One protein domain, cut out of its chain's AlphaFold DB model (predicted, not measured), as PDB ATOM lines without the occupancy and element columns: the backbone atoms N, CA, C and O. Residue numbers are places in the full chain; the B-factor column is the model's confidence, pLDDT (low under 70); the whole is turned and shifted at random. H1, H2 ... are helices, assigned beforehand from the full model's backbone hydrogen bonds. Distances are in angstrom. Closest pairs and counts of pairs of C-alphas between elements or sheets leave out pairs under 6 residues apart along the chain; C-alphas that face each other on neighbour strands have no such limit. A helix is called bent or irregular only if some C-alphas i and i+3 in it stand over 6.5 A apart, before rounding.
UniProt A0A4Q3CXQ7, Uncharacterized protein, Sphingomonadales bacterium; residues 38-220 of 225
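What this domain is: This is residues 38 to 220 of the 225 residues of an uncharacterized protein of Sphingomonadales bacterium (UniProt A0A4Q3CXQ7). A long helix, H5, runs through the length of a flat group of helices; the hairpin of H2 and H3 packs on one part of it, while H4 crosses it near its middle. H6 folds back from H5's end and spreads away from it as a V, running on beside H4; H1 reaches out along the long axis from the first residue of H2, and residues 39 to 44 stick out. The 183 printed residues hold six named helices, H1 to H6 in chain order, and no named strand, so the class is all helix. The whole is only just compact, close to loose, with a radius of gyration of the C-alphas of 19.1 A, and spans 58 by 53 by 24 A.

Where its parts are: H5, residues 150 to 183, measures 48.1 A and has a kink of 28 degrees near residue 157; it is neither bent nor irregular, but only just, with C-alphas 155 and 158 6.1 A apart. H6, residues 189 to 219, measures 44.8 A and ends at C-alpha 219 (27.192, 54.262, 130.296). H4 is residues 119 to 139, 30.2 A. H3, residues 98 to 117, 28.6 A, has a kink of 27 degrees near residue 105 and is irregular: C-alphas 99 and 102 are 7.5 A apart. H2 is residues 64 to 80, 24.1 A. H1, residues 42 to 61, 28.2 A, begins at C-alpha 42 (62.123, 12.865, 129.139).

How they stand to each other: H5 is the hub, touching the other five helices, H1 only just, with 3 pairs of C-alphas within 8 A. H4 touches it at a steep tilt of 62 degrees, the closest C-alphas being Gly 128 and Ala 165, 3.8 A. H2 touches it with residues 64 to 71 alone, Pro 64 and Ser 166 closest at 4.0 A between C-alphas. H2 and H3 form a hairpin, with C-alphas 74 and 105 closest at 4.6 A. H5 and H6 form a hairpin at a tilt of 36 degrees, only just steep; C-alphas 179 and 191 are closest, 5.7 A. H2 to H6 make an up and down bundle, each helix running against the one before it, though the helix packing is mostly crossed. H2 and H6 are apart. Every O i to N i+4 pair is within hydrogen-bond range in H1, H2, H4 and H6; H3 has 14 of 16 and H5 27 of 30.

The domain as a whole: The C-alphas of Ile 39 and Asp 95 are farthest apart, 60.6 A. The printed part has no cut. The link from H2 to H3 is long, 17 residues. Mean pLDDT of the printed part is 73.6; 77 residues are under 70, among them 42 to 64, 137 to 151 and 177 to 199.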
ATOM      1  N   ASN A  38      54.128  12.990 134.588       63.78
ATOM      2  CA  ASN A  38      53.994  11.529 134.479       63.78
ATOM      3  C   ASN A  38      53.714  11.019 133.055       63.78
ATOM      4  O   ASN A  38      53.866   9.825 132.803       63.78
ATOM      5  N   ILE A  39      53.261  11.885 132.145       64.38
ATOM      6  CA  ILE A  39      52.815  11.490 130.797       64.38
ATOM      7  C   ILE A  39      53.800  11.945 129.707       64.38
ATOM      8  O   ILE A  39      53.761  11.417 128.599       64.38
ATOM      9  N   THR A  40      54.690  12.902 129.996       63.97
ATOM     10  CA  THR A  40      55.494  13.567 128.955       63.97
ATOM     11  C   THR A  40      56.918  13.014 128.836       63.97
ATOM     12  O   THR A  40      57.541  12.647 129.832       63.97
ATOM     13  N   ASP A  41      57.443  12.987 127.606       70.19
ATOM     14  CA  ASP A  41      58.780  12.488 127.264       70.19
ATOM     15  C   ASP A  41      59.915  13.178 128.043       70.19
ATOM     16  O   ASP A  41      59.879  14.380 128.322       70.19
ATOM     17  N   ALA A  42      60.978  12.419 128.336       68.56
ATOM     18  CA  ALA A  42      62.123  12.865 129.139       68.56
ATOM     19  C   ALA A  42      62.815  14.130 128.592       68.56
ATOM     20  O   ALA A  42      63.312  14.952 129.366       68.56
ATOM     21  N   GLU A  43      62.817  14.318 127.269       69.75
ATOM     22  CA  GLU A  43      63.389  15.504 126.624       69.75
ATOM     23  C   GLU A  43      62.568  16.764 126.933       69.75
ATOM     24  O   GLU A  43      63.121  17.774 127.372       69.75
ATOM     25  N   TRP A  44      61.239  16.687 126.832       67.25
ATOM     26  CA  TRP A  44      60.345  17.790 127.195       67.25
ATOM     27  C   TRP A  44      60.444  18.132 128.686       67.25
ATOM     28  O   TRP A  44      60.506  19.297 129.076       67.25
ATOM     29  N   LEU A  45      60.538  17.100 129.523       65.75
ATOM     30  CA  LEU A  45      60.667  17.218 130.974       65.75
ATOM     31  C   LEU A  45      61.974  17.931 131.371       65.75
ATOM     32  O   LEU A  45      61.988  18.735 132.305       65.75
ATOM     33  N   SER A  46      63.060  17.703 130.626       68.19
ATOM     34  CA  SER A  46      64.331  18.412 130.822       68.19
ATOM     35  C   SER A  46      64.271  19.881 130.388       68.19
ATOM     36  O   SER A  46      64.746  20.749 131.121       68.19
ATOM     37  N   GLN A  47      63.614  20.191 129.265       66.88
ATOM     38  CA  GLN A  47      63.395  21.573 128.822       66.88
ATOM     39  C   GLN A  47      62.507  22.354 129.799       66.88
ATOM     40  O   GLN A  47      62.793  23.511 130.104       66.88
ATOM     41  N   ALA A  48      61.468  21.719 130.345       63.16
ATOM     42  CA  ALA A  48      60.589  22.335 131.333       63.16
ATOM     43  C   ALA A  48      61.311  22.631 132.660       63.16
ATOM     44  O   ALA A  48      61.106  23.697 133.239       63.16
ATOM     45  N   LYS A  49      62.198  21.733 133.115       67.12
ATOM     46  CA  LYS A  49      63.062  21.967 134.289       67.12
ATOM     47  C   LYS A  49      64.072  23.088 134.050       67.12
ATOM     48  O   LYS A  49      64.313  23.898 134.937       67.12
ATOM     49  N   LEU A  50      64.604  23.196 132.838       68.25
ATOM     50  CA  LEU A  50      65.520  24.275 132.480       68.25
ATOM     51  C   LEU A  50      64.804  25.636 132.429       68.25
ATOM     52  O   LEU A  50      65.306  26.618 132.968       68.25
ATOM     53  N   ALA A  51      63.592  25.688 131.866       63.50
ATOM     54  CA  ALA A  51      62.738  26.877 131.912       63.50
ATOM     55  C   ALA A  51      62.319  27.234 133.351       63.50
ATOM     56  O   ALA A  51      62.188  28.410 133.688       63.50
ATOM     57  N   GLN A  52      62.141  26.229 134.213       65.56
ATOM     58  CA  GLN A  52      61.897  26.417 135.639       65.56
ATOM     59  C   GLN A  52      63.077  27.055 136.356       65.56
ATOM     60  O   GLN A  52      62.874  28.046 137.053       65.56
ATOM     61  N   ASP A  53      64.282  26.522 136.187       68.69
ATOM     62  CA  ASP A  53      65.476  27.087 136.811       68.69
ATOM     63  C   ASP A  53      65.723  28.512 136.321       68.69
ATOM     64  O   ASP A  53      66.007  29.395 137.125       68.69
ATOM     65  N   GLN A  54      65.508  28.774 135.029       67.12
ATOM     66  CA  GLN A  54      65.562  30.128 134.480       67.12
ATOM     67  C   GLN A  54      64.508  31.045 135.100       67.12
ATOM     68  O   GLN A  54      64.812  32.192 135.401       67.12
ATOM     69  N   TRP A  55      63.280  30.570 135.315       64.75
ATOM     70  CA  TRP A  55      62.237  31.362 135.967       64.75
ATOM     71  C   TRP A  55      62.560  31.631 137.439       64.75
ATOM     72  O   TRP A  55      62.403  32.759 137.896       64.75
ATOM     73  N   ILE A  56      63.043  30.630 138.180       68.31
ATOM     74  CA  ILE A  56      63.443  30.769 139.587       68.31
ATOM     75  C   ILE A  56      64.620  31.739 139.709       68.31
ATOM     76  O   ILE A  56      64.554  32.664 140.519       68.31
ATOM     77  N   ASP A  57      65.665  31.565 138.895       68.88
ATOM     78  CA  ASP A  57      66.820  32.465 138.838       68.88
ATOM     79  C   ASP A  57      66.377  33.876 138.454       68.88
ATOM     80  O   ASP A  57      66.779  34.843 139.093       68.88
ATOM     81  N   ALA A  58      65.469  34.010 137.488       64.69
ATOM     82  CA  ALA A  58      64.966  35.311 137.090       64.69
ATOM     83  C   ALA A  58      64.141  35.976 138.200       64.69
ATOM     84  O   ALA A  58      64.398  37.133 138.486       64.69
ATOM     85  N   VAL A  59      63.247  35.268 138.901       63.38
ATOM     86  CA  VAL A  59      62.512  35.805 140.068       63.38
ATOM     87  C   VAL A  59      63.467  36.177 141.210       63.38
ATOM     88  O   VAL A  59      63.255  37.169 141.907       63.38
ATOM     89  N   TYR A  60      64.535  35.402 141.408       63.84
ATOM     90  CA  TYR A  60      65.556  35.688 142.414       63.84
ATOM     91  C   TYR A  60      66.377  36.934 142.049       63.84
ATOM     92  O   TYR A  60      66.599  37.814 142.884       63.84
ATOM     93  N   ARG A  61      66.778  37.063 140.781       63.47
ATOM     94  CA  ARG A  61      67.492  38.232 140.250       63.47
ATOM     95  C   ARG A  61      66.601  39.461 140.152       63.47
ATOM     96  O   ARG A  61      67.072  40.560 140.408       63.47
ATOM     97  N   THR A  62      65.309  39.308 139.893       61.75
ATOM     98  CA  THR A  62      64.316  40.390 139.946       61.75
ATOM     99  C   THR A  62      63.720  40.537 141.335       61.75
ATOM    100  O   THR A  62      62.596  41.034 141.484       61.75
ATOM    101  N   SER A  63      64.474  40.137 142.370       67.88
ATOM    102  CA  SER A  63      64.015  40.292 143.737       67.88
ATOM    103  C   SER A  63      63.520  41.729 143.951       67.88
ATOM    104  O   SER A  63      64.089  42.689 143.426       67.88
ATOM    105  N   PRO A  64      62.450  41.905 144.725       67.69
ATOM    106  CA  PRO A  64      61.873  43.210 145.046       67.69
ATOM    107  C   PRO A  64      62.893  44.226 145.557       67.69
ATOM    108  O   PRO A  64      62.744  45.422 145.310       67.69
ATOM    109  N   ILE A  65      63.938  43.720 146.217       71.06
ATOM    110  CA  ILE A  65      65.112  44.475 146.636       71.06
ATOM    111  C   ILE A  65      65.923  44.900 145.414       71.06
ATOM    112  O   ILE A  65      66.160  46.090 145.276       71.06
ATOM    113  N   ASN A  66      66.283  43.990 144.503       79.12
ATOM    114  CA  ASN A  66      67.060  44.334 143.310       79.12
ATOM    115  C   ASN A  66      66.346  45.339 142.388       79.12
ATOM    116  O   ASN A  66      66.978  46.259 141.874       79.12
ATOM    117  N   VAL A  67      65.027  45.214 142.203       81.75
ATOM    118  CA  VAL A  67      64.243  46.189 141.420       81.75
ATOM    119  C   VAL A  67      64.275  47.567 142.084       81.75
ATOM    120  O   VAL A  67      64.526  48.568 141.416       81.75
ATOM    121  N   ALA A  68      64.076  47.623 143.403       83.94
ATOM    122  CA  ALA A  68      64.082  48.873 144.154       83.94
ATOM    123  C   ALA A  68      65.477  49.511 144.236       83.94
ATOM    124  O   ALA A  68      65.596  50.723 144.082       83.94
ATOM    125  N   THR A  69      66.535  48.725 144.446       86.62
ATOM    126  CA  THR A  69      67.915  49.227 144.506       86.62
ATOM    127  C   THR A  69      68.405  49.680 143.138       86.62
ATOM    128  O   THR A  69      69.049  50.723 143.054       86.62
ATOM    129  N   THR A  70      68.059  48.956 142.067       88.88
ATOM    130  CA  THR A  70      68.353  49.386 140.691       88.88
ATOM    131  C   THR A  70      67.636  50.696 140.393       88.88
ATOM    132  O   THR A  70      68.276  51.646 139.953       88.88
ATOM    133  N   PHE A  71      66.345  50.795 140.722       90.50
ATOM    134  CA  PHE A  71      65.602  52.042 140.560       90.50
ATOM    135  C   PHE A  71      66.181  53.188 141.376       90.50
ATOM    136  O   PHE A  71      66.281  54.299 140.874       90.50
ATOM    137  N   TRP A  72      66.592  52.935 142.613       91.00
ATOM    138  CA  TRP A  72      67.187  53.958 143.462       91.00
ATOM    139  C   TRP A  72      68.513  54.479 142.905       91.00
ATOM    140  O   TRP A  72      68.716  55.687 142.856       91.00
ATOM    141  N   MET A  73      69.384  53.585 142.432       92.31
ATOM    142  CA  MET A  73      70.631  53.954 141.758       92.31
ATOM    143  C   MET A  73      70.355  54.796 140.507       92.31
ATOM    144  O   MET A  73      70.950  55.857 140.332       92.31
ATOM    145  N   GLU A  74      69.417  54.362 139.662       92.94
ATOM    146  CA  GLU A  74      69.021  55.108 138.465       92.94
ATOM    147  C   GLU A  74      68.337  56.437 138.805       92.94
ATOM    148  O   GLU A  74      68.502  57.413 138.080       92.94
ATOM    149  N   LEU A  75      67.599  56.518 139.909       92.06
ATOM    150  CA  LEU A  75      66.979  57.757 140.368       92.06
ATOM    151  C   LEU A  75      68.025  58.747 140.863       92.06
ATOM    152  O   LEU A  75      67.945  59.921 140.510       92.06
ATOM    153  N   GLN A  76      69.013  58.288 141.637       91.38
ATOM    154  CA  GLN A  76      70.120  59.139 142.064       91.38
ATOM    155  C   GLN A  76      70.889  59.671 140.861       91.38
ATOM    156  O   GLN A  76      71.024  60.885 140.748       91.38
ATOM    157  N   GLY A  77      71.290  58.802 139.928       90.56
ATOM    158  CA  GLY A  77      71.972  59.231 138.706       90.56
ATOM    159  C   GLY A  77      71.136  60.195 137.866       90.56
ATOM    160  O   GLY A  77      71.638  61.213 137.405       90.56
ATOM    161  N   ALA A  78      69.831  59.948 137.735       91.25
ATOM    162  CA  ALA A  78      68.948  60.823 136.971       91.25
ATOM    163  C   ALA A  78      68.763  62.196 137.633       91.25
ATOM    164  O   ALA A  78      68.411  63.153 136.946       91.25
ATOM    165  N   LEU A  79      68.911  62.291 138.956       90.62
ATOM    166  CA  LEU A  79      68.789  63.538 139.713       90.62
ATOM    167  C   LEU A  79      70.099  64.324 139.754       90.62
ATOM    168  O   LEU A  79      70.059  65.547 139.680       90.62
ATOM    169  N   SER A  80      71.233  63.642 139.915       90.44
ATOM    170  CA  SER A  80      72.539  64.280 140.103       90.44
ATOM    171  C   SER A  80      73.355  64.431 138.823       90.44
ATOM    172  O   SER A  80      74.316  65.191 138.836       90.44
ATOM    173  N   GLY A  81      73.038  63.675 137.767       86.31
ATOM    174  CA  GLY A  81      73.902  63.540 136.592       86.31
ATOM    175  C   GLY A  81      75.180  62.733 136.849       86.31
ATOM    176  O   GLY A  81      76.054  62.654 135.988       86.31
ATOM    177  N   ASP A  82      75.306  62.115 138.028       86.94
ATOM    178  CA  ASP A  82      76.505  61.385 138.428       86.94
ATOM    179  C   ASP A  82      76.463  59.918 137.973       86.94
ATOM    180  O   ASP A  82      75.603  59.129 138.379       86.94
ATOM    181  N   THR A  83      77.446  59.531 137.162       84.19
ATOM    182  CA  THR A  83      77.641  58.154 136.692       84.19
ATOM    183  C   THR A  83      78.524  57.312 137.619       84.19
ATOM    184  O   THR A  83      78.697  56.122 137.357       84.19
ATOM    185  N   ALA A  84      79.102  57.868 138.693       80.94
ATOM    186  CA  ALA A  84      80.078  57.177 139.550       80.94
ATOM    187  C   ALA A  84      79.526  55.903 140.212       80.94
ATOM    188  O   ALA A  84      80.266  54.949 140.442       80.94
ATOM    189  N   GLN A  85      78.219  55.855 140.471       78.12
ATOM    190  CA  GLN A  85      77.534  54.673 141.010       78.12
ATOM    191  C   GLN A  85      77.099  53.674 139.921       78.12
ATOM    192  O   GLN A  85      76.413  52.695 140.207       78.12
ATOM    193  N   GLY A  86      77.479  53.918 138.665       84.00
ATOM    194  CA  GLY A  86      77.126  53.097 137.512       84.00
ATOM    195  C   GLY A  86      75.720  53.349 136.967       84.00
ATOM    196  O   GLY A  86      75.241  52.519 136.198       84.00
ATOM    197  N   ALA A  87      75.042  54.434 137.358       88.44
ATOM    198  CA  ALA A  87      73.708  54.788 136.870       88.44
ATOM    199  C   ALA A  87      73.731  55.117 135.368       88.44
ATOM    200  O   ALA A  87      74.528  55.941 134.921       88.44
ATOM    201  N   TRP A  88      72.872  54.464 134.582       90.62
ATOM    202  CA  TRP A  88      72.810  54.688 133.131       90.62
ATOM    203  C   TRP A  88      71.998  55.930 132.782       90.62
ATOM    204  O   TRP A  88      72.271  56.591 131.787       90.62
ATOM    205  N   SER A  89      71.045  56.283 133.636       88.94
ATOM    206  CA  SER A  89      70.221  57.480 133.530       88.94
ATOM    207  C   SER A  89      71.008  58.787 133.586       88.94
ATOM    208  O   SER A  89      70.516  59.797 133.096       88.94
ATOM    209  N   ALA A  90      72.214  58.772 134.153       88.69
ATOM    210  CA  ALA A  90      73.119  59.914 134.218       88.69
ATOM    211  C   ALA A  90      73.955  60.111 132.938       88.69
ATOM    212  O   ALA A  90      74.572  61.162 132.761       88.69
ATOM    213  N   ILE A  91      74.000  59.115 132.042       87.12
ATOM    214  CA  ILE A  91      74.803  59.192 130.815       87.12
ATOM    215  C   ILE A  91      74.282  60.343 129.949       87.12
ATOM    216  O   ILE A  91      73.078  60.474 129.733       87.12
ATOM    217  N   ASP A  92      75.207  61.183 129.484       85.94
ATOM    218  CA  ASP A  92      74.935  62.381 128.681       85.94
ATOM    219  C   ASP A  92      73.999  63.408 129.352       85.94
ATOM    220  O   ASP A  92      73.420  64.265 128.684       85.94
ATOM    221  N   SER A  93      73.867  63.364 130.683       85.50
ATOM    222  CA  SER A  93      73.039  64.290 131.464       85.50
ATOM    223  C   SER A  93      73.808  64.843 132.673       85.50
ATOM    224  O   SER A  93      73.497  64.498 133.810       85.50
ATOM    225  N   PRO A  94      74.821  65.705 132.463       83.06
ATOM    226  CA  PRO A  94      75.683  66.202 133.541       83.06
ATOM    227  C   PRO A  94      74.941  67.043 134.594       83.06
ATOM    228  O   PRO A  94      75.376  67.090 135.740       83.06
ATOM    229  N   ASP A  95      73.818  67.664 134.224       87.31
ATOM    230  CA  ASP A  95      72.972  68.458 135.127       87.31
ATOM    231  C   ASP A  95      71.754  67.669 135.660       87.31
ATOM    232  O   ASP A  95      70.905  68.217 136.371       87.31
ATOM    233  N   GLY A  96      71.638  66.385 135.305       86.75
ATOM    234  CA  GLY A  96      70.466  65.557 135.578       86.75
ATOM    235  C   GLY A  96      69.221  65.935 134.755       86.75
ATOM    236  O   GLY A  96      69.199  66.870 133.956       86.75
ATOM    237  N   HIS A  97      68.135  65.186 134.967       85.88
ATOM    238  CA  HIS A  97      66.865  65.302 134.222       85.88
ATOM    239  C   HIS A  97      65.773  66.108 134.959       85.88
ATOM    240  O   HIS A  97      64.607  66.138 134.539       85.88
ATOM    241  N   GLY A  98      66.122  66.757 136.074       85.62
ATOM    242  CA  GLY A  98      65.223  67.603 136.864       85.62
ATOM    243  C   GLY A  98      63.946  66.889 137.335       85.62
ATOM    244  O   GLY A  98      63.981  65.820 137.935       85.62
ATOM    245  N   LEU A  99      62.772  67.471 137.071       83.75
ATOM    246  CA  LEU A  99      61.491  66.878 137.490       83.75
ATOM    247  C   LEU A  99      61.162  65.560 136.765       83.75
ATOM    248  O   LEU A  99      60.356  64.777 137.263       83.75
ATOM    249  N   SER A 100      61.788  65.296 135.614       85.06
ATOM    250  CA  SER A 100      61.578  64.068 134.838       85.06
ATOM    251  C   SER A 100      62.471  62.900 135.267       85.06
ATOM    252  O   SER A 100      62.291  61.783 134.776       85.06
ATOM    253  N   SER A 101      63.376  63.112 136.229       88.25
ATOM    254  CA  SER A 101      64.306  62.091 136.724       88.25
ATOM    255  C   SER A 101      63.647  60.765 137.122       88.25
ATOM    256  O   SER A 101      64.188  59.728 136.745       88.25
ATOM    257  N   PRO A 102      62.472  60.721 137.785       88.81
ATOM    258  CA  PRO A 102      61.818  59.450 138.106       88.81
ATOM    259  C   PRO A 102      61.382  58.640 136.878       88.81
ATOM    260  O   PRO A 102      61.390  57.409 136.917       88.81
ATOM    261  N   VAL A 103      61.035  59.304 135.772       87.31
ATOM    262  CA  VAL A 103      60.660  58.637 134.514       87.31
ATOM    263  C   VAL A 103      61.892  58.051 133.837       87.31
ATOM    264  O   VAL A 103      61.881  56.876 133.474       87.31
ATOM    265  N   TYR A 104      62.970  58.830 133.727       88.75
ATOM    266  CA  TYR A 104      64.247  58.332 133.208       88.75
ATOM    267  C   TYR A 104      64.766  57.166 134.051       88.75
ATOM    268  O   TYR A 104      65.142  56.130 133.503       88.75
ATOM    269  N   ALA A 105      64.687  57.278 135.377       90.31
ATOM    270  CA  ALA A 105      65.072  56.212 136.286       90.31
ATOM    271  C   ALA A 105      64.289  54.919 136.033       90.31
ATOM    272  O   ALA A 105      64.882  53.844 135.981       90.31
ATOM    273  N   LEU A 106      62.972  55.000 135.813       89.06
ATOM    274  CA  LEU A 106      62.141  53.835 135.501       89.06
ATOM    275  C   LEU A 106      62.543  53.176 134.174       89.06
ATOM    276  O   LEU A 106      62.660  51.951 134.113       89.06
ATOM    277  N   ILE A 107      62.777  53.975 133.129       89.31
ATOM    278  CA  ILE A 107      63.191  53.483 131.805       89.31
ATOM    279  C   ILE A 107      64.534  52.756 131.907       89.31
ATOM    280  O   ILE A 107      64.652  51.608 131.479       89.31
ATOM    281  N   PHE A 108      65.537  53.385 132.521       90.25
ATOM    282  CA  PHE A 108      66.862  52.784 132.652       90.25
ATOM    283  C   PHE A 108      66.891  51.607 133.632       90.25
ATOM    284  O   PHE A 108      67.639  50.656 133.413       90.25
ATOM    285  N   THR A 109      66.003  51.584 134.631       89.19
ATOM    286  CA  THR A 109      65.774  50.397 135.470       89.19
ATOM    287  C   THR A 109      65.269  49.229 134.638       89.19
ATOM    288  O   THR A 109      65.797  48.125 134.749       89.19
ATOM    289  N   ALA A 110      64.284  49.455 133.763       86.62
ATOM    290  CA  ALA A 110      63.782  48.416 132.871       86.62
ATOM    291  C   ALA A 110      64.883  47.892 131.936       86.62
ATOM    292  O   ALA A 110      65.015  46.681 131.768       86.62
ATOM    293  N   LEU A 111      65.715  48.785 131.388       87.75
ATOM    294  CA  LEU A 111      66.844  48.416 130.527       87.75
ATOM    295  C   LEU A 111      67.910  47.604 131.273       87.75
ATOM    296  O   LEU A 111      68.336  46.560 130.780       87.75
ATOM    297  N   LYS A 112      68.319  48.030 132.474       86.75
ATOM    298  CA  LYS A 112      69.292  47.292 133.296       86.75
ATOM    299  C   LYS A 112      68.770  45.943 133.763       86.75
ATOM    300  O   LYS A 112      69.508  44.959 133.791       86.75
ATOM    301  N   LEU A 113      67.501  45.868 134.148       82.44
ATOM    302  CA  LEU A 113      66.923  44.598 134.563       82.44
ATOM    303  C   LEU A 113      66.724  43.654 133.373       82.44
ATOM    304  O   LEU A 113      66.922  42.452 133.521       82.44
ATOM    305  N   TRP A 114      66.418  44.176 132.183       82.75
ATOM    306  CA  TRP A 114      66.385  43.382 130.955       82.75
ATOM    307  C   TRP A 114      67.749  42.763 130.633       82.75
ATOM    308  O   TRP A 114      67.823  41.571 130.342       82.75
ATOM    309  N   THR A 115      68.838  43.529 130.734       81.00
ATOM    310  CA  THR A 115      70.186  43.011 130.439       81.00
ATOM    311  C   THR A 115      70.690  42.012 131.482       81.00
ATOM    312  O   THR A 115      71.449  41.111 131.137       81.00
ATOM    313  N   THR A 116      70.264  42.134 132.741       75.00
ATOM    314  CA  THR A 116      70.740  41.280 133.849       75.00
ATOM    315  C   THR A 116      69.860  40.064 134.137       75.00
ATOM    316  O   THR A 116      70.366  39.027 134.571       75.00
ATOM    317  N   SER A 117      68.550  40.199 133.928       68.06
ATOM    318  CA  SER A 117      67.522  39.247 134.378       68.06
ATOM    319  C   SER A 117      66.537  38.851 133.267       68.06
ATOM    320  O   SER A 117      65.636  38.042 133.494       68.06
ATOM    321  N   GLY A 118      66.692  39.405 132.061       71.38
ATOM    322  CA  GLY A 118      65.916  39.033 130.883       71.38
ATOM    323  C   GLY A 118      64.425  39.360 130.990       71.38
ATOM    324  O   GLY A 118      64.004  40.356 131.580       71.38
ATOM    325  N   PHE A 119      63.603  38.503 130.382       67.69
ATOM    326  CA  PHE A 119      62.171  38.744 130.196       67.69
ATOM    327  C   PHE A 119      61.365  38.818 131.500       67.69
ATOM    328  O   PHE A 119      60.406  39.588 131.575       67.69
ATOM    329  N   ALA A 120      61.755  38.091 132.551       69.06
ATOM    330  CA  ALA A 120      60.990  38.074 133.803       69.06
ATOM    331  C   ALA A 120      60.946  39.451 134.488       69.06
ATOM    332  O   ALA A 120      59.918  39.831 135.049       69.06
ATOM    333  N   ALA A 121      62.024  40.235 134.374       70.94
ATOM    334  CA  ALA A 121      62.077  41.596 134.900       70.94
ATOM    335  C   ALA A 121      61.024  42.503 134.273       70.94
ATOM    336  O   ALA A 121      60.341  43.257 134.970       70.94
ATOM    337  N   LEU A 122      60.879  42.413 132.949       74.19
ATOM    338  CA  LEU A 122      59.877  43.186 132.229       74.19
ATOM    339  C   LEU A 122      58.474  42.763 132.637       74.19
ATOM    340  O   LEU A 122      57.635  43.624 132.875       74.19
ATOM    341  N   VAL A 123      58.223  41.460 132.786       74.94
ATOM    342  CA  VAL A 123      56.923  40.953 133.251       74.94
ATOM    343  C   VAL A 123      56.576  41.522 134.628       74.94
ATOM    344  O   VAL A 123      55.454  41.983 134.835       74.94
ATOM    345  N   GLN A 124      57.532  41.567 135.558       77.06
ATOM    346  CA  GLN A 124      57.320  42.132 136.892       77.06
ATOM    347  C   GLN A 124      57.043  43.641 136.863       77.06
ATOM    348  O   GLN A 124      56.116  44.103 137.533       77.06
ATOM    349  N   LEU A 125      57.784  44.407 136.059       81.50
ATOM    350  CA  LEU A 125      57.540  45.842 135.882       81.50
ATOM    351  C   LEU A 125      56.185  46.119 135.221       81.50
ATOM    352  O   LEU A 125      55.452  46.998 135.671       81.50
ATOM    353  N   VAL A 126      55.813  45.340 134.202       82.50
ATOM    354  CA  VAL A 126      54.508  45.436 133.530       82.50
ATOM    355  C   VAL A 126      53.375  45.122 134.503       82.50
ATOM    356  O   VAL A 126      52.388  45.853 134.543       82.50
ATOM    357  N   MET A 127      53.514  44.089 135.337       81.94
ATOM    358  CA  MET A 127      52.532  43.799 136.385       81.94
ATOM    359  C   MET A 127      52.428  44.933 137.405       81.94
ATOM    360  O   MET A 127      51.316  45.293 137.785       81.94
ATOM    361  N   GLY A 128      53.549  45.533 137.816       82.88
ATOM    362  CA  GLY A 128      53.544  46.721 138.674       82.88
ATOM    363  C   GLY A 128      52.825  47.907 138.029       82.88
ATOM    364  O   GLY A 128      52.022  48.569 138.685       82.88
ATOM    365  N   ALA A 129      53.034  48.128 136.730       83.69
ATOM    366  CA  ALA A 129      52.360  49.174 135.964       83.69
ATOM    367  C   ALA A 129      50.851  48.931 135.838       83.69
ATOM    368  O   ALA A 129      50.056  49.842 136.077       83.69
ATOM    369  N   LEU A 130      50.443  47.696 135.541       81.50
ATOM    370  CA  LEU A 130      49.035  47.295 135.495       81.50
ATOM    371  C   LEU A 130      48.365  47.426 136.864       81.50
ATOM    372  O   LEU A 130      47.248  47.935 136.955       81.50
ATOM    373  N   ALA A 131      49.051  47.019 137.932       81.12
ATOM    374  CA  ALA A 131      48.565  47.157 139.297       81.12
ATOM    375  C   ALA A 131      48.406  48.626 139.690       81.12
ATOM    376  O   ALA A 131      47.392  48.994 140.282       81.12
ATOM    377  N   PHE A 132      49.374  49.474 139.332       83.38
ATOM    378  CA  PHE A 132      49.305  50.909 139.576       83.38
ATOM    379  C   PHE A 132      48.118  51.529 138.842       83.38
ATOM    380  O   PHE A 132      47.324  52.240 139.456       83.38
ATOM    381  N   ALA A 133      47.945  51.205 137.558       77.44
ATOM    382  CA  ALA A 133      46.817  51.669 136.759       77.44
ATOM    383  C   ALA A 133      45.476  51.221 137.361       77.44
ATOM    384  O   ALA A 133      44.594  52.052 137.575       77.44
ATOM    385  N   ALA A 134      45.335  49.938 137.707       75.00
ATOM    386  CA  ALA A 134      44.122  49.397 138.314       75.00
ATOM    387  C   ALA A 134      43.824  50.027 139.684       75.00
ATOM    388  O   ALA A 134      42.678  50.380 139.963       75.00
ATOM    389  N   PHE A 135      44.839  50.217 140.532       76.00
ATOM    390  CA  PHE A 135      44.683  50.843 141.847       76.00
ATOM    391  C   PHE A 135      44.290  52.317 141.739       76.00
ATOM    392  O   PHE A 135      43.378  52.766 142.437       76.00
ATOM    393  N   ASN A 136      44.940  53.051 140.834       72.44
ATOM    394  CA  ASN A 136      44.613  54.436 140.522       72.44
ATOM    395  C   ASN A 136      43.147  54.533 140.066       72.44
ATOM    396  O   ASN A 136      42.341  55.184 140.720       72.44
ATOM    397  N   PHE A 137      42.741  53.739 139.073       69.62
ATOM    398  CA  PHE A 137      41.355  53.704 138.590       69.62
ATOM    399  C   PHE A 137      40.337  53.272 139.665       69.62
ATOM    400  O   PHE A 137      39.188  53.732 139.707       69.62
ATOM    401  N   TRP A 138      40.735  52.370 140.567       68.19
ATOM    402  CA  TRP A 138      39.878  51.922 141.659       68.19
ATOM    403  C   TRP A 138      39.619  53.042 142.662       68.19
ATOM    404  O   TRP A 138      38.453  53.328 142.958       68.19
ATOM    405  N   ARG A 139      40.690  53.681 143.144       67.19
ATOM    406  CA  ARG A 139      40.630  54.712 144.183       67.19
ATOM    407  C   ARG A 139      39.939  55.974 143.702       67.19
ATOM    408  O   ARG A 139      39.274  56.633 144.497       67.19
ATOM    409  N   THR A 140      40.055  56.281 142.419       60.47
ATOM    410  CA  THR A 140      39.609  57.566 141.907       60.47
ATOM    411  C   THR A 140      38.250  57.535 141.201       60.47
ATOM    412  O   THR A 140      37.814  58.539 140.650       60.47
ATOM    413  N   LYS A 141      37.536  56.395 141.241       62.53
ATOM    414  CA  LYS A 141      36.194  56.220 140.640       62.53
ATOM    415  C   LYS A 141      36.093  56.694 139.171       62.53
ATOM    416  O   LYS A 141      35.011  57.057 138.723       62.53
ATOM    417  N   GLY A 142      37.194  56.654 138.421       54.19
ATOM    418  CA  GLY A 142      37.248  57.062 137.011       54.19
ATOM    419  C   GLY A 142      37.725  58.497 136.754       54.19
ATOM    420  O   GLY A 142      38.122  58.785 135.633       54.19
ATOM    421  N   GLU A 143      37.798  59.378 137.756       53.72
ATOM    422  CA  GLU A 143      38.506  60.661 137.613       53.72
ATOM    423  C   GLU A 143      39.960  60.444 137.985       53.72
ATOM    424  O   GLU A 143      40.270  60.219 139.136       53.72
ATOM    425  N   THR A 144      40.893  60.420 137.050       51.38
ATOM    426  CA  THR A 144      42.295  60.102 137.341       51.38
ATOM    427  C   THR A 144      42.967  61.182 138.215       51.38
ATOM    428  O   THR A 144      43.589  62.102 137.696       51.38
ATOM    429  N   ILE A 145      42.871  61.081 139.549       48.28
ATOM    430  CA  ILE A 145      43.394  62.084 140.508       48.28
ATOM    431  C   ILE A 145      44.916  62.234 140.395       48.28
ATOM    432  O   ILE A 145      45.434  63.341 140.505       48.28
ATOM    433  N   PHE A 146      45.644  61.156 140.091       50.84
ATOM    434  CA  PHE A 146      47.086  61.258 139.848       50.84
ATOM    435  C   PHE A 146      47.443  61.864 138.489       50.84
ATOM    436  O   PHE A 146      48.618  62.088 138.273       50.84
ATOM    437  N   ILE A 147      46.476  62.133 137.604       50.34
ATOM    438  CA  ILE A 147      46.626  62.818 136.301       50.34
ATOM    439  C   ILE A 147      46.057  64.256 136.372       50.34
ATOM    440  O   ILE A 147      46.001  64.960 135.371       50.34
ATOM    441  N   GLY A 148      45.655  64.728 137.560       51.56
ATOM    442  CA  GLY A 148      45.180  66.104 137.745       51.56
ATOM    443  C   GLY A 148      46.293  67.154 137.663       51.56
ATOM    444  O   GLY A 148      46.055  68.255 137.176       51.56
ATOM    445  N   ASP A 149      47.509  66.800 138.092       66.31
ATOM    446  CA  ASP A 149      48.703  67.642 137.988       66.31
ATOM    447  C   ASP A 149      49.847  66.818 137.383       66.31
ATOM    448  O   ASP A 149      50.384  65.905 138.017       66.31
ATOM    449  N   PHE A 150      50.170  67.120 136.122       67.56
ATOM    450  CA  PHE A 150      51.130  66.392 135.287       67.56
ATOM    451  C   PHE A 150      52.476  66.172 135.993       67.56
ATOM    452  O   PHE A 150      53.071  65.098 135.887       67.56
ATOM    453  N   TRP A 151      52.929  67.158 136.771       64.81
ATOM    454  CA  TRP A 151      54.200  67.104 137.495       64.81
ATOM    455  C   TRP A 151      54.186  66.102 138.650       64.81
ATOM    456  O   TRP A 151      55.162  65.382 138.860       64.81
ATOM    457  N   LEU A 152      53.064  65.994 139.363       70.75
ATOM    458  CA  LEU A 152      52.878  64.991 140.410       70.75
ATOM    459  C   LEU A 152      52.795  63.587 139.811       70.75
ATOM    460  O   LEU A 152      53.374  62.657 140.371       70.75
ATOM    461  N   THR A 153      52.144  63.424 138.652       71.88
ATOM    462  CA  THR A 153      52.107  62.141 137.928       71.88
ATOM    463  C   THR A 153      53.506  61.664 137.565       71.88
ATOM    464  O   THR A 153      53.826  60.492 137.762       71.88
ATOM    465  N   LEU A 154      54.337  62.582 137.061       74.25
ATOM    466  CA  LEU A 154      55.691  62.311 136.580       74.25
ATOM    467  C   LEU A 154      56.595  61.727 137.679       74.25
ATOM    468  O   LEU A 154      57.488  60.937 137.389       74.25
ATOM    469  N   ILE A 155      56.328  62.080 138.939       77.62
ATOM    470  CA  ILE A 155      57.095  61.624 140.103       77.62
ATOM    471  C   ILE A 155      56.442  60.402 140.756       77.62
ATOM    472  O   ILE A 155      57.104  59.395 141.015       77.62
ATOM    473  N   LEU A 156      55.137  60.470 141.035       79.56
ATOM    474  CA  LEU A 156      54.461  59.449 141.834       79.56
ATOM    475  C   LEU A 156      54.204  58.158 141.061       79.56
ATOM    476  O   LEU A 156      54.206  57.089 141.672       79.56
ATOM    477  N   ALA A 157      53.973  58.235 139.746       81.19
ATOM    478  CA  ALA A 157      53.695  57.041 138.957       81.19
ATOM    479  C   ALA A 157      54.912  56.102 138.903       81.19
ATOM    480  O   ALA A 157      54.746  54.945 139.286       81.19
ATOM    481  N   PRO A 158      56.138  56.551 138.564       84.06
ATOM    482  CA  PRO A 158      57.318  55.685 138.619       84.06
ATOM    483  C   PRO A 158      57.551  55.036 139.988       84.06
ATOM    484  O   PRO A 158      57.765  53.827 140.069       84.06
ATOM    485  N   LEU A 159      57.416  55.807 141.072       84.12
ATOM    486  CA  LEU A 159      57.561  55.295 142.438       84.12
ATOM    487  C   LEU A 159      56.497  54.245 142.781       84.12
ATOM    488  O   LEU A 159      56.814  53.193 143.335       84.12
ATOM    489  N   GLY A 160      55.236  54.508 142.430       83.25
ATOM    490  CA  GLY A 160      54.127  53.586 142.658       83.25
ATOM    491  C   GLY A 160      54.256  52.293 141.852       83.25
ATOM    492  O   GLY A 160      53.993  51.216 142.385       83.25
ATOM    493  N   ILE A 161      54.707  52.387 140.598       86.06
ATOM    494  CA  ILE A 161      54.962  51.232 139.727       86.06
ATOM    495  C   ILE A 161      56.041  50.342 140.334       86.06
ATOM    496  O   ILE A 161      55.827  49.138 140.448       86.06
ATOM    497  N   ILE A 162      57.165  50.918 140.766       86.12
ATOM    498  CA  ILE A 162      58.262  50.159 141.381       86.12
ATOM    499  C   ILE A 162      57.819  49.529 142.698       86.12
ATOM    500  O   ILE A 162      58.040  48.340 142.904       86.12
ATOM    501  N   ALA A 163      57.124  50.276 143.560       85.06
ATOM    502  CA  ALA A 163      56.625  49.742 144.824       85.06
ATOM    503  C   ALA A 163      55.675  48.548 144.615       85.06
ATOM    504  O   ALA A 163      55.798  47.528 145.296       85.06
ATOM    505  N   LEU A 164      54.755  48.643 143.650       83.50
ATOM    506  CA  LEU A 164      53.824  47.558 143.330       83.50
ATOM    507  C   LEU A 164      54.511  46.392 142.613       83.50
ATOM    508  O   LEU A 164      54.220  45.245 142.939       83.50
ATOM    509  N   ALA A 165      55.451  46.656 141.703       81.88
ATOM    510  CA  ALA A 165      56.269  45.624 141.061       81.88
ATOM    511  C   ALA A 165      57.082  44.835 142.099       81.88
ATOM    512  O   ALA A 165      57.135  43.605 142.049       81.88
ATOM    513  N   SER A 166      57.678  45.526 143.072       81.75
ATOM    514  CA  SER A 166      58.386  44.918 144.199       81.75
ATOM    515  C   SER A 166      57.435  44.105 145.083       81.75
ATOM    516  O   SER A 166      57.727  42.955 145.404       81.75
ATOM    517  N   LEU A 167      56.258  44.629 145.432       82.06
ATOM    518  CA  LEU A 167      55.289  43.886 146.246       82.06
ATOM    519  C   LEU A 167      54.788  42.612 145.545       82.06
ATOM    520  O   LEU A 167      54.729  41.551 146.162       82.06
ATOM    521  N   ILE A 168      54.453  42.698 144.256       78.81
ATOM    522  CA  ILE A 168      54.001  41.548 143.459       78.81
ATOM    523  C   ILE A 168      55.120  40.516 143.334       78.81
ATOM    524  O   ILE A 168      54.866  39.326 143.511       78.81
ATOM    525  N   GLY A 169      56.357  40.964 143.101       74.69
ATOM    526  CA  GLY A 169      57.530  40.093 143.095       74.69
ATOM    527  C   GLY A 169      57.695  39.329 144.412       74.69
ATOM    528  O   GLY A 169      57.925  38.122 144.377       74.69
ATOM    529  N   LEU A 170      57.493  39.983 145.568       78.19
ATOM    530  CA  LEU A 170      57.559  39.319 146.882       78.19
ATOM    531  C   LEU A 170      56.490  38.233 146.989       78.19
ATOM    532  O   LEU A 170      56.792  37.110 147.378       78.19
ATOM    533  N   ILE A 171      55.249  38.559 146.622       76.69
ATOM    534  CA  ILE A 171      54.118  37.630 146.712       76.69
ATOM    535  C   ILE A 171      54.346  36.411 145.813       76.69
ATOM    536  O   ILE A 171      54.164  35.283 146.267       76.69
ATOM    537  N   LEU A 172      54.771  36.617 144.564       73.50
ATOM    538  CA  LEU A 172      55.059  35.525 143.631       73.50
ATOM    539  C   LEU A 172      56.217  34.657 144.121       73.50
ATOM    540  O   LEU A 172      56.116  33.433 144.078       73.50
ATOM    541  N   TRP A 173      57.278  35.272 144.643       73.19
ATOM    542  CA  TRP A 173      58.409  34.552 145.217       73.19
ATOM    543  C   TRP A 173      57.996  33.714 146.434       73.19
ATOM    544  O   TRP A 173      58.327  32.531 146.509       73.19
ATOM    545  N   THR A 174      57.204  34.274 147.353       72.69
ATOM    546  CA  THR A 174      56.685  33.537 148.515       72.69
ATOM    547  C   THR A 174      55.736  32.413 148.103       72.69
ATOM    548  O   THR A 174      55.834  31.319 148.653       72.69
ATOM    549  N   LEU A 175      54.847  32.635 147.130       71.94
ATOM    550  CA  LEU A 175      53.974  31.583 146.597       71.94
ATOM    551  C   LEU A 175      54.781  30.459 145.948       71.94
ATOM    552  O   LEU A 175      54.457  29.291 146.137       71.94
ATOM    553  N   MET A 176      55.850  30.798 145.230       70.31
ATOM    554  CA  MET A 176      56.735  29.831 144.590       70.31
ATOM    555  C   MET A 176      57.506  29.000 145.617       70.31
ATOM    556  O   MET A 176      57.486  27.777 145.533       70.31
ATOM    557  N   ILE A 177      58.137  29.628 146.615       69.94
ATOM    558  CA  ILE A 177      58.819  28.901 147.701       69.94
ATOM    559  C   ILE A 177      57.823  28.070 148.503       69.94
ATOM    560  O   ILE A 177      58.116  26.926 148.835       69.94
ATOM    561  N   GLY A 178      56.636  28.611 148.778       69.25
ATOM    562  CA  GLY A 178      55.564  27.880 149.443       69.25
ATOM    563  C   GLY A 178      55.133  26.646 148.651       69.25
ATOM    564  O   GLY A 178      55.002  25.571 149.231       69.25
ATOM    565  N   ALA A 179      54.979  26.770 147.330       65.94
ATOM    566  CA  ALA A 179      54.676  25.648 146.450       65.94
ATOM    567  C   ALA A 179      55.822  24.627 146.425       65.94
ATOM    568  O   ALA A 179      55.568  23.440 146.588       65.94
ATOM    569  N   LEU A 180      57.076  25.070 146.301       65.56
ATOM    570  CA  LEU A 180      58.250  24.192 146.338       65.56
ATOM    571  C   LEU A 180      58.380  23.460 147.677       65.56
ATOM    572  O   LEU A 180      58.706  22.283 147.681       65.56
ATOM    573  N   TYR A 181      58.098  24.115 148.804       66.31
ATOM    574  CA  TYR A 181      58.145  23.489 150.128       66.31
ATOM    575  C   TYR A 181      56.985  22.509 150.344       66.31
ATOM    576  O   TYR A 181      57.179  21.428 150.889       66.31
ATOM    577  N   ALA A 182      55.780  22.854 149.885       63.03
ATOM    578  CA  ALA A 182      54.614  21.978 149.973       63.03
ATOM    579  C   ALA A 182      54.697  20.772 149.019       63.03
ATOM    580  O   ALA A 182      54.075  19.742 149.274       63.03
ATOM    581  N   LEU A 183      55.447  20.901 147.920       55.81
ATOM    582  CA  LEU A 183      55.486  19.941 146.814       55.81
ATOM    583  C   LEU A 183      56.887  19.412 146.521       55.81
ATOM    584  O   LEU A 183      57.061  18.756 145.497       55.81
ATOM    585  N   SER A 184      57.869  19.613 147.408       52.81
ATOM    586  CA  SER A 184      59.224  19.050 147.259       52.81
ATOM    587  C   SER A 184      59.215  17.521 147.134       52.81
ATOM    588  O   SER A 184      60.235  16.922 146.813       52.81
ATOM    589  N   TRP A 185      58.064  16.895 147.397       46.69
ATOM    590  CA  TRP A 185      57.808  15.471 147.238       46.69
ATOM    591  C   TRP A 185      57.032  15.097 145.954       46.69
ATOM    592  O   TRP A 185      56.989  13.919 145.618       46.69
ATOM    593  N   ILE A 186      56.405  16.036 145.226       51.22
ATOM    594  CA  ILE A 186      55.433  15.691 144.170       51.22
ATOM    595  C   ILE A 186      55.907  16.034 142.752       51.22
ATOM    596  O   ILE A 186      55.934  15.102 141.965       51.22
ATOM    597  N   THR A 187      56.329  17.258 142.401       59.50
ATOM    598  CA  THR A 187      56.813  17.577 141.029       59.50
ATOM    599  C   THR A 187      57.423  18.984 140.932       59.50
ATOM    600  O   THR A 187      56.816  19.962 141.370       59.50
ATOM    601  N   GLY A 188      58.604  19.132 140.314       57.41
ATOM    602  CA  GLY A 188      59.237  20.447 140.097       57.41
ATOM    603  C   GLY A 188      58.390  21.350 139.191       57.41
ATOM    604  O   GLY A 188      58.183  22.527 139.487       57.41
ATOM    605  N   LEU A 189      57.770  20.765 138.167       59.44
ATOM    606  CA  LEU A 189      56.980  21.449 137.136       59.44
ATOM    607  C   LEU A 189      55.718  22.156 137.676       59.44
ATOM    608  O   LEU A 189      55.159  23.053 137.043       59.44
ATOM    609  N   ALA A 190      55.261  21.786 138.874       60.38
ATOM    610  CA  ALA A 190      54.080  22.378 139.488       60.38
ATOM    611  C   ALA A 190      54.337  23.803 140.022       60.38
ATOM    612  O   ALA A 190      53.438  24.648 139.995       60.38
ATOM    613  N   ALA A 191      55.570  24.111 140.442       61.91
ATOM    614  CA  ALA A 191      55.933  25.442 140.930       61.91
ATOM    615  C   ALA A 191      55.956  26.493 139.805       61.91
ATOM    616  O   ALA A 191      55.490  27.618 140.000       61.91
ATOM    617  N   THR A 192      56.423  26.130 138.607       62.78
ATOM    618  CA  THR A 192      56.368  27.008 137.426       62.78
ATOM    619  C   THR A 192      54.955  27.213 136.926       62.78
ATOM    620  O   THR A 192      54.582  28.342 136.614       62.78
ATOM    621  N   ALA A 193      54.142  26.157 136.895       64.62
ATOM    622  CA  ALA A 193      52.742  26.269 136.512       64.62
ATOM    623  C   ALA A 193      51.973  27.192 137.479       64.62
ATOM    624  O   ALA A 193      51.210  28.056 137.042       64.62
ATOM    625  N   ALA A 194      52.227  27.092 138.790       65.00
ATOM    626  CA  ALA A 194      51.667  28.005 139.788       65.00
ATOM    627  C   ALA A 194      52.136  29.461 139.586       65.00
ATOM    628  O   ALA A 194      51.320  30.382 139.636       65.00
ATOM    629  N   GLY A 195      53.422  29.679 139.290       64.50
ATOM    630  CA  GLY A 195      53.958  31.008 138.972       64.50
ATOM    631  C   GLY A 195      53.323  31.623 137.719       64.50
ATOM    632  O   GLY A 195      52.818  32.745 137.765       64.50
ATOM    633  N   ALA A 196      53.274  30.871 136.617       66.06
ATOM    634  CA  ALA A 196      52.712  31.322 135.344       66.06
ATOM    635  C   ALA A 196      51.201  31.598 135.436       66.06
ATOM    636  O   ALA A 196      50.725  32.629 134.959       66.06
ATOM    637  N   THR A 197      50.440  30.723 136.099       68.38
ATOM    638  CA  THR A 197      48.999  30.944 136.315       68.38
ATOM    639  C   THR A 197      48.717  32.113 137.253       68.38
ATOM    640  O   THR A 197      47.754  32.844 137.025       68.38
ATOM    641  N   GLY A 198      49.576  32.353 138.249       68.06
ATOM    642  CA  GLY A 198      49.512  33.540 139.101       68.06
ATOM    643  C   GLY A 198      49.671  34.839 138.306       68.06
ATOM    644  O   GLY A 198      48.844  35.741 138.440       68.06
ATOM    645  N   VAL A 199      50.676  34.910 137.425       69.81
ATOM    646  CA  VAL A 199      50.928  36.072 136.550       69.81
ATOM    647  C   VAL A 199      49.756  36.313 135.599       69.81
ATOM    648  O   VAL A 199      49.203  37.414 135.560       69.81
ATOM    649  N   VAL A 200      49.329  35.284 134.859       73.69
ATOM    650  CA  VAL A 200      48.225  35.399 133.890       73.69
ATOM    651  C   VAL A 200      46.919  35.778 134.589       73.69
ATOM    652  O   VAL A 200      46.217  36.684 134.139       73.69
ATOM    653  N   GLY A 201      46.610  35.133 135.716       69.94
ATOM    654  CA  GLY A 201      45.420  35.425 136.508       69.94
ATOM    655  C   GLY A 201      45.417  36.855 137.047       69.94
ATOM    656  O   GLY A 201      44.394  37.536 136.972       69.94
ATOM    657  N   PHE A 202      46.558  37.346 137.531       74.88
ATOM    658  CA  PHE A 202      46.683  38.719 138.018       74.88
ATOM    659  C   PHE A 202      46.499  39.754 136.902       74.88
ATOM    660  O   PHE A 202      45.723  40.700 137.064       74.88
ATOM    661  N   CYS A 203      47.146  39.553 135.751       75.56
ATOM    662  CA  CYS A 203      46.975  40.416 134.580       75.56
ATOM    663  C   CYS A 203      45.512  40.451 134.126       75.56
ATOM    664  O   CYS A 203      44.955  41.528 133.914       75.56
ATOM    665  N   TRP A 204      44.857  39.290 134.053       71.88
ATOM    666  CA  TRP A 204      43.440  39.191 133.703       71.88
ATOM    667  C   TRP A 204      42.533  39.929 134.697       71.88
ATOM    668  O   TRP A 204      41.624  40.660 134.299       71.88
ATOM    669  N   LEU A 205      42.788  39.796 136.001       74.44
ATOM    670  CA  LEU A 205      42.050  40.536 137.029       74.44
ATOM    671  C   LEU A 205      42.208  42.049 136.859       74.44
ATOM    672  O   LEU A 205      41.210  42.765 136.888       74.44
ATOM    673  N   CYS A 206      43.426  42.540 136.620       76.38
ATOM    674  CA  CYS A 206      43.658  43.967 136.393       76.38
ATOM    675  C   CYS A 206      42.903  44.467 135.154       76.38
ATOM    676  O   CYS A 206      42.181  45.460 135.229       76.38
ATOM    677  N   VAL A 207      43.003  43.748 134.033       75.75
ATOM    678  CA  VAL A 207      42.327  44.105 132.774       75.75
ATOM    679  C   VAL A 207      40.807  44.109 132.936       75.75
ATOM    680  O   VAL A 207      40.136  45.033 132.478       75.75
ATOM    681  N   THR A 208      40.237  43.109 133.611       72.50
ATOM    682  CA  THR A 208      38.781  43.032 133.812       72.50
ATOM    683  C   THR A 208      38.255  44.122 134.742       72.50
ATOM    684  O   THR A 208      37.177  44.654 134.482       72.50
ATOM    685  N   GLU A 209      38.992  44.503 135.788       72.81
ATOM    686  CA  GLU A 209      38.623  45.633 136.654       72.81
ATOM    687  C   GLU A 209      38.710  46.974 135.906       72.81
ATOM    688  O   GLU A 209      37.795  47.795 136.013       72.81
ATOM    689  N   LEU A 210      39.744  47.168 135.077       71.31
ATOM    690  CA  LEU A 210      39.854  48.338 134.195       71.31
ATOM    691  C   LEU A 210      38.692  48.397 133.190       71.31
ATOM    692  O   LEU A 210      38.083  49.448 133.004       71.31
ATOM    693  N   THR A 211      38.327  47.259 132.594       70.75
ATOM    694  CA  THR A 211      37.251  47.176 131.591       70.75
ATOM    695  C   THR A 211      35.872  47.428 132.202       70.75
ATOM    696  O   THR A 211      35.083  48.188 131.641       70.75
ATOM    697  N   LYS A 212      35.570  46.842 133.372       67.12
ATOM    698  CA  LYS A 212      34.287  47.046 134.072       67.12
ATOM    699  C   LYS A 212      34.041  48.517 134.382       67.12
ATOM    700  O   LYS A 212      32.960  49.028 134.110       67.12
ATOM    701  N   LYS A 213      35.055  49.211 134.897       59.06
ATOM    702  CA  LYS A 213      34.934  50.630 135.243       59.06
ATOM    703  C   LYS A 213      34.983  51.558 134.030       59.06
ATOM    704  O   LYS A 213      34.329  52.596 134.046       59.06
ATOM    705  N   GLY A 214      35.706  51.190 132.970       56.97
ATOM    706  CA  GLY A 214      35.634  51.891 131.684       56.97
ATOM    707  C   GLY A 214      34.216  51.864 131.103       56.97
ATOM    708  O   GLY A 214      33.710  52.896 130.670       56.97
ATOM    709  N   ALA A 215      33.535  50.716 131.185       56.03
ATOM    710  CA  ALA A 215      32.135  50.596 130.782       56.03
ATOM    711  C   ALA A 215      31.192  51.444 131.659       56.03
ATOM    712  O   ALA A 215      30.319  52.122 131.124       56.03
ATOM    713  N   GLU A 216      31.394  51.486 132.982       52.78
ATOM    714  CA  GLU A 216      30.619  52.359 133.885       52.78
ATOM    715  C   GLU A 216      30.738  53.847 133.494       52.78
ATOM    716  O   GLU A 216      29.738  54.565 133.491       52.78
ATOM    717  N   HIS A 217      31.925  54.299 133.073       49.31
ATOM    718  CA  HIS A 217      32.159  55.683 132.639       49.31
ATOM    719  C   HIS A 217      31.522  56.029 131.280       49.31
ATOM    720  O   HIS A 217      31.145  57.175 131.057       49.31
ATOM    721  N   VAL A 218      31.372  55.055 130.374       49.28
ATOM    722  CA  VAL A 218      30.717  55.253 129.063       49.28
ATOM    723  C   VAL A 218      29.188  55.220 129.183       49.28
ATOM    724  O   VAL A 218      28.497  55.914 128.441       49.28
ATOM    725  N   ILE A 219      28.645  54.442 130.125       48.69
ATOM    726  CA  ILE A 219      27.192  54.262 130.296       48.69
ATOM    727  C   ILE A 219      26.567  55.363 131.174       48.69
ATOM    728  O   ILE A 219      25.361  55.583 131.106       48.69
ATOM    729  N   THR A 220      27.366  56.115 131.941       47.06
ATOM    730  CA  THR A 220      26.919  57.374 132.568       47.06
ATOM    731  C   THR A 220      27.464  58.577 131.794       47.06
ATOM    732  O   THR A 220      28.491  59.137 132.183       47.06
TER     733      THR A 220